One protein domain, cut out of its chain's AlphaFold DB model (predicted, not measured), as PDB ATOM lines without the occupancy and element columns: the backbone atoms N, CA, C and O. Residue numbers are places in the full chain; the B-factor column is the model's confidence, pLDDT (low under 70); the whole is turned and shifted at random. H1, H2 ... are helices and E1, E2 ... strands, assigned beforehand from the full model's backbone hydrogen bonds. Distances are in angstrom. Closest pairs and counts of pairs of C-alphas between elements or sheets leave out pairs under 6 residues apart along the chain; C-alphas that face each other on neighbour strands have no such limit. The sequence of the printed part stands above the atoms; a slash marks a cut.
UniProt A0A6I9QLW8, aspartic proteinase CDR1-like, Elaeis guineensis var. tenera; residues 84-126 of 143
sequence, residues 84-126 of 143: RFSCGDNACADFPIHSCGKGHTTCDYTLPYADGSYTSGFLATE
ATOM      1  N   ARG A  84       8.036 -13.889 -54.069       95.56
ATOM      2  CA  ARG A  84       9.213 -14.719 -53.808       95.56
ATOM      3  C   ARG A  84      10.274 -14.486 -54.872       95.56
ATOM      4  O   ARG A  84       9.962 -14.595 -56.055       95.56
ATOM      5  N   PHE A  85      11.519 -14.306 -54.442       96.06
ATOM      6  CA  PHE A  85      12.642 -14.215 -55.362       96.06
ATOM      7  C   PHE A  85      13.051 -15.581 -55.914       96.06
ATOM      8  O   PHE A  85      13.140 -16.594 -55.207       96.06
ATOM      9  N   SER A  86      13.347 -15.579 -57.203       95.75
ATOM     10  CA  SER A  86      14.120 -16.601 -57.886       95.75
ATOM     11  C   SER A  86      15.620 -16.340 -57.711       95.75
ATOM     12  O   SER A  86      16.054 -15.240 -57.371       95.75
ATOM     13  N   CYS A  87      16.445 -17.347 -57.986       95.44
ATOM     14  CA  CYS A  87      17.904 -17.202 -57.923       95.44
ATOM     15  C   CYS A  87      18.457 -16.214 -58.973       95.44
ATOM     16  O   CYS A  87      19.567 -15.715 -58.829       95.44
ATOM     17  N   GLY A  88      17.703 -15.942 -60.047       94.44
ATOM     18  CA  GLY A  88      18.111 -14.999 -61.091       94.44
ATOM     19  C   GLY A  88      17.862 -13.530 -60.746       94.44
ATOM     20  O   GLY A  88      18.311 -12.662 -61.490       94.44
ATOM     21  N   ASP A  89      17.151 -13.245 -59.654       95.62
ATOM     22  CA  ASP A  89      16.828 -11.876 -59.267       95.62
ATOM     23  C   ASP A  89      18.038 -11.183 -58.636       95.62
ATOM     24  O   ASP A  89      18.725 -11.750 -57.786       95.62
ATOM     25  N   ASN A  90      18.271  -9.916 -58.995       94.62
ATOM     26  CA  ASN A  90      19.388  -9.134 -58.445       94.62
ATOM     27  C   ASN A  90      19.338  -9.063 -56.910       94.62
ATOM     28  O   ASN A  90      20.361  -9.219 -56.256       94.62
ATOM     29  N   ALA A  91      18.135  -8.930 -56.340       91.50
ATOM     30  CA  ALA A  91      17.936  -8.918 -54.891       91.50
ATOM     31  C   ALA A  91      18.416 -10.213 -54.208       91.50
ATOM     32  O   ALA A  91      18.868 -10.169 -53.067       91.50
ATOM     33  N   CYS A  92      18.356 -11.356 -54.902       95.19
ATOM     34  CA  CYS A  92      18.934 -12.602 -54.408       95.19
ATOM     35  C   CYS A  92      20.464 -12.525 -54.388       95.19
ATOM     36  O   CYS A  92      21.084 -12.800 -53.363       95.19
ATOM     37  N   ALA A  93      21.062 -12.107 -55.509       93.12
ATOM     38  CA  ALA A  93      22.510 -12.019 -55.671       93.12
ATOM     39  C   ALA A  93      23.167 -11.020 -54.698       93.12
ATOM     40  O   ALA A  93      24.288 -11.256 -54.244       93.12
ATOM     41  N   ASP A  94      22.458  -9.942 -54.355       92.25
ATOM     42  CA  ASP A  94      22.924  -8.904 -53.433       92.25
ATOM     43  C   ASP A  94      22.949  -9.367 -51.965       92.25
ATOM     44  O   ASP A  94      23.648  -8.768 -51.143       92.25
ATOM     45  N   PHE A  95      22.229 -10.439 -51.608       91.38
ATOM     46  CA  PHE A  95      22.200 -10.950 -50.240       91.38
ATOM     47  C   PHE A  95      23.378 -11.911 -49.980       91.38
ATOM     48  O   PHE A  95      23.399 -13.006 -50.537       91.38
ATOM     49  N   PRO A  96      24.362 -11.591 -49.114       89.50
ATOM     50  CA  PRO A  96      25.642 -12.318 -49.082       89.50
ATOM     51  C   PRO A  96      25.571 -13.810 -48.727       89.50
ATOM     52  O   PRO A  96      26.481 -14.564 -49.059       89.50
ATOM     53  N   ILE A  97      24.519 -14.232 -48.024       90.62
ATOM     54  CA  ILE A  97      24.335 -15.603 -47.523       90.62
ATOM     55  C   ILE A  97      23.212 -16.349 -48.266       90.62
ATOM     56  O   ILE A  97      22.621 -17.286 -47.723       90.62
ATOM     57  N   HIS A  98      22.892 -15.918 -49.491       94.50
ATOM     58  CA  HIS A  98      21.939 -16.621 -50.343       94.50
ATOM     59  C   HIS A  98      22.504 -17.951 -50.856       94.50
ATOM     60  O   HIS A  98      23.710 -18.167 -50.983       94.50
ATOM     61  N   SER A  99      21.594 -18.848 -51.202       95.50
ATOM     62  CA  SER A  99      21.862 -20.062 -51.958       95.50
ATOM     63  C   SER A  99      20.715 -20.293 -52.933       95.50
ATOM     64  O   SER A  99      19.632 -19.732 -52.782       95.50
ATOM     65  N   CYS A 100      20.951 -21.087 -53.969       95.12
ATOM     66  CA  CYS A 100      19.944 -21.315 -54.993       95.12
ATOM     67  C   CYS A 100      19.360 -22.712 -54.864       95.12
ATOM     68  O   CYS A 100      20.086 -23.710 -54.921       95.12
ATOM     69  N   GLY A 101      18.037 -22.771 -54.731       90.44
ATOM     70  CA  GLY A 101      17.315 -24.030 -54.690       90.44
ATOM     71  C   GLY A 101      17.387 -24.785 -56.018       90.44
ATOM     72  O   GLY A 101      17.900 -24.314 -57.041       90.44
ATOM     73  N   LYS A 102      16.837 -26.002 -56.026       88.19
ATOM     74  CA  LYS A 102      16.895 -26.889 -57.196       88.19
ATOM     75  C   LYS A 102      16.293 -26.212 -58.434       88.19
ATOM     76  O   LYS A 102      15.149 -25.757 -58.433       88.19
ATOM     77  N   GLY A 103      17.076 -26.181 -59.512       86.81
ATOM     78  CA  GLY A 103      16.664 -25.566 -60.774       86.81
ATOM     79  C   GLY A 103      16.616 -24.037 -60.739       86.81
ATOM     80  O   GLY A 103      15.980 -23.460 -61.611       86.81
ATOM     81  N   HIS A 104      17.259 -23.393 -59.753       88.50
ATOM     82  CA  HIS A 104      17.374 -21.931 -59.639       88.50
ATOM     83  C   HIS A 104      16.016 -21.217 -59.493       88.50
ATOM     84  O   HIS A 104      15.890 -20.019 -59.741       88.50
ATOM     85  N   THR A 105      14.991 -21.956 -59.068       92.12
ATOM     86  CA  THR A 105      13.614 -21.451 -58.953       92.12
ATOM     87  C   THR A 105      13.360 -20.689 -57.658       92.12
ATOM     88  O   THR A 105      12.383 -19.951 -57.574       92.12
ATOM     89  N   THR A 106      14.234 -20.837 -56.662       94.19
ATOM     90  CA  THR A 106      14.129 -20.167 -55.365       94.19
ATOM     91  C   THR A 106      15.459 -19.554 -54.959       94.19
ATOM     92  O   THR A 106      16.528 -20.097 -55.264       94.19
ATOM     93  N   CYS A 107      15.365 -18.414 -54.282       96.88
ATOM     94  CA  CYS A 107      16.454 -17.824 -53.528       96.88
ATOM     95  C   CYS A 107      16.320 -18.221 -52.054       96.88
ATOM     96  O   CYS A 107      15.415 -17.756 -51.362       96.88
ATOM     97  N   ASP A 108      17.197 -19.096 -51.589       96.25
ATOM     98  CA  ASP A 108      17.176 -19.658 -50.243       96.25
ATOM     99  C   ASP A 108      18.200 -18.921 -49.366       96.25
ATOM    100  O   ASP A 108      19.205 -18.416 -49.867       96.25
ATOM    101  N   TYR A 109      18.003 -18.888 -48.049       94.88
ATOM    102  CA  TYR A 109      18.981 -18.331 -47.112       94.88
ATOM    103  C   TYR A 109      19.138 -19.188 -45.856       94.88
ATOM    104  O   TYR A 109      18.252 -19.957 -45.477       94.88
ATOM    105  N   THR A 110      20.274 -19.032 -45.174       94.62
ATOM    106  CA  THR A 110      20.493 -19.533 -43.810       94.62
ATOM    107  C   THR A 110      21.310 -18.511 -43.029       94.62
ATOM    108  O   THR A 110      22.477 -18.286 -43.339       94.62
ATOM    109  N   LEU A 111      20.692 -17.889 -42.025       92.75
ATOM    110  CA  LEU A 111      21.283 -16.841 -41.193       92.75
ATOM    111  C   LEU A 111      21.554 -17.377 -39.777       92.75
ATOM    112  O   LEU A 111      20.596 -17.663 -39.056       92.75
ATOM    113  N   PRO A 112      22.826 -17.511 -39.363       92.75
ATOM    114  CA  PRO A 112      23.183 -17.882 -37.998       92.75
ATOM    115  C   PRO A 112      23.130 -16.685 -37.036       92.75
ATOM    116  O   PRO A 112      23.500 -15.566 -37.393       92.75
ATOM    117  N   TYR A 113      22.755 -16.952 -35.787       91.88
ATOM    118  CA  TYR A 113      22.788 -16.019 -34.664       91.88
ATOM    119  C   TYR A 113      23.966 -16.302 -33.723       91.88
ATOM    120  O   TYR A 113      24.551 -17.387 -33.708       91.88
ATOM    121  N   ALA A 114      24.323 -15.308 -32.905       90.00
ATOM    122  CA  ALA A 114      25.461 -15.387 -31.985       90.00
ATOM    123  C   ALA A 114      25.272 -16.400 -30.839       90.00
ATOM    124  O   ALA A 114      26.256 -16.854 -30.259       90.00
ATOM    125  N   ASP A 115      24.029 -16.755 -30.513       88.06
ATOM    126  CA  ASP A 115      23.681 -17.779 -29.522       88.06
ATOM    127  C   ASP A 115      23.752 -19.215 -30.083       88.06
ATOM    128  O   ASP A 115      23.506 -20.179 -29.361       88.06
ATOM    129  N   GLY A 116      24.110 -19.362 -31.365       92.00
ATOM    130  CA  GLY A 116      24.182 -20.637 -32.072       92.00
ATOM    131  C   GLY A 116      22.858 -21.089 -32.691       92.00
ATOM    132  O   GLY A 116      22.846 -22.104 -33.390       92.00
ATOM    133  N   SER A 117      21.760 -20.357 -32.478       91.94
ATOM    134  CA  SER A 117      20.524 -20.560 -33.232       91.94
ATOM    135  C   SER A 117      20.674 -20.054 -34.672       91.94
ATOM    136  O   SER A 117      21.663 -19.410 -35.030       91.94
ATOM    137  N   TYR A 118      19.720 -20.377 -35.539       93.06
ATOM    138  CA  TYR A 118      19.699 -19.888 -36.913       93.06
ATOM    139  C   TYR A 118      18.270 -19.843 -37.446       93.06
ATOM    140  O   TYR A 118      17.386 -20.548 -36.956       93.06
ATOM    141  N   THR A 119      18.060 -19.039 -38.482       92.69
ATOM    142  CA  THR A 119      16.844 -19.056 -39.299       92.69
ATOM    143  C   THR A 119      17.197 -19.416 -40.741       92.69
ATOM    144  O   THR A 119      18.303 -19.149 -41.215       92.69
ATOM    145  N   SER A 120      16.276 -20.068 -41.443       93.56
ATOM    146  CA  SER A 120      16.445 -20.461 -42.841       93.56
ATOM    147  C   SER A 120      15.109 -20.438 -43.562       93.56
ATOM    148  O   SER A 120      14.088 -20.816 -42.985       93.56
ATOM    149  N   GLY A 121      15.117 -20.066 -44.835       93.88
ATOM    150  CA  GLY A 121      13.901 -19.988 -45.633       93.88
ATOM    151  C   GLY A 121      14.168 -19.460 -47.032       93.88
ATOM    152  O   GLY A 121      15.266 -19.611 -47.559       93.88
ATOM    153  N   PHE A 122      13.154 -18.828 -47.617       94.50
ATOM    154  CA  PHE A 122      13.230 -18.196 -48.933       94.50
ATOM    155  C   PHE A 122      13.295 -16.679 -48.780       94.50
ATOM    156  O   PHE A 122      12.541 -16.126 -47.978       94.50
ATOM    157  N   LEU A 123      14.134 -16.011 -49.572       96.06
ATOM    158  CA  LEU A 123      14.050 -14.563 -49.724       96.06
ATOM    159  C   LEU A 123      12.817 -14.205 -50.556       96.06
ATOM    160  O   LEU A 123      12.473 -14.852 -51.552       96.06
ATOM    161  N   ALA A 124      12.136 -13.164 -50.113       96.00
ATOM    162  CA  ALA A 124      10.925 -12.646 -50.712       96.00
ATOM    163  C   ALA A 124      10.773 -11.185 -50.300       96.00
ATOM    164  O   ALA A 124      11.387 -10.757 -49.326       96.00
ATOM    165  N   THR A 125       9.918 -10.472 -51.012       96.69
ATOM    166  CA  THR A 125       9.420  -9.165 -50.606       96.69
ATOM    167  C   THR A 125       7.989  -9.257 -50.125       96.69
ATOM    168  O   THR A 125       7.188 -10.031 -50.663       96.69
ATOM    169  N   GLU A 126       7.657  -8.416 -49.155       96.81
ATOM    170  CA  GLU A 126       6.290  -8.232 -48.680       96.81
ATOM    171  C   GLU A 126       6.028  -6.767 -48.289       96.81
ATOM    172  O   GLU A 126       6.929  -5.934 -48.215       96.81
TER     173      GLU A 126
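This is residues 84 to 126 of the 143 residues of the protein "aspartic proteinase CDR1-like" of Elaeis guineensis var. tenera (UniProt A0A6I9QLW8). A long hairpin of E2 and E3 makes most of the length, and short E1, a four-residue helix H1 and loops gather at the end where E2 begins. The 43 printed residues include H1, E1, E2, E3 in that order; the antiparallel sheet E1 - E2 - E3 is a meander, each strand the antiparallel neighbour of the one before. The class is mixed, with under half of the residues in named elements. The whole is only just compact, close to loose, with a radius of gyration of the C-alphas of 10.7 A, and spans 32 by 20 by 18 A.

H1, residues 90 to 93, begins at C-alpha 90 (19.388, -9.134, -58.445). E1 is residues 98 to 100. E2, residues 107 to 112, is 16.9 A long. E3, residues 118 to 122, is 13.8 A long and ends at C-alpha 122 (13.230, -18.196, -48.933).

H1, too short for an O i to N i+4 pair, only grazes the sheet. Hairpin E1 and E2 has N 99 and O 108 at 2.8 A; hairpin E2 and E3 has N 111 and O 119 at 2.8 A, both within hydrogen-bond range.

The printed part has no cut.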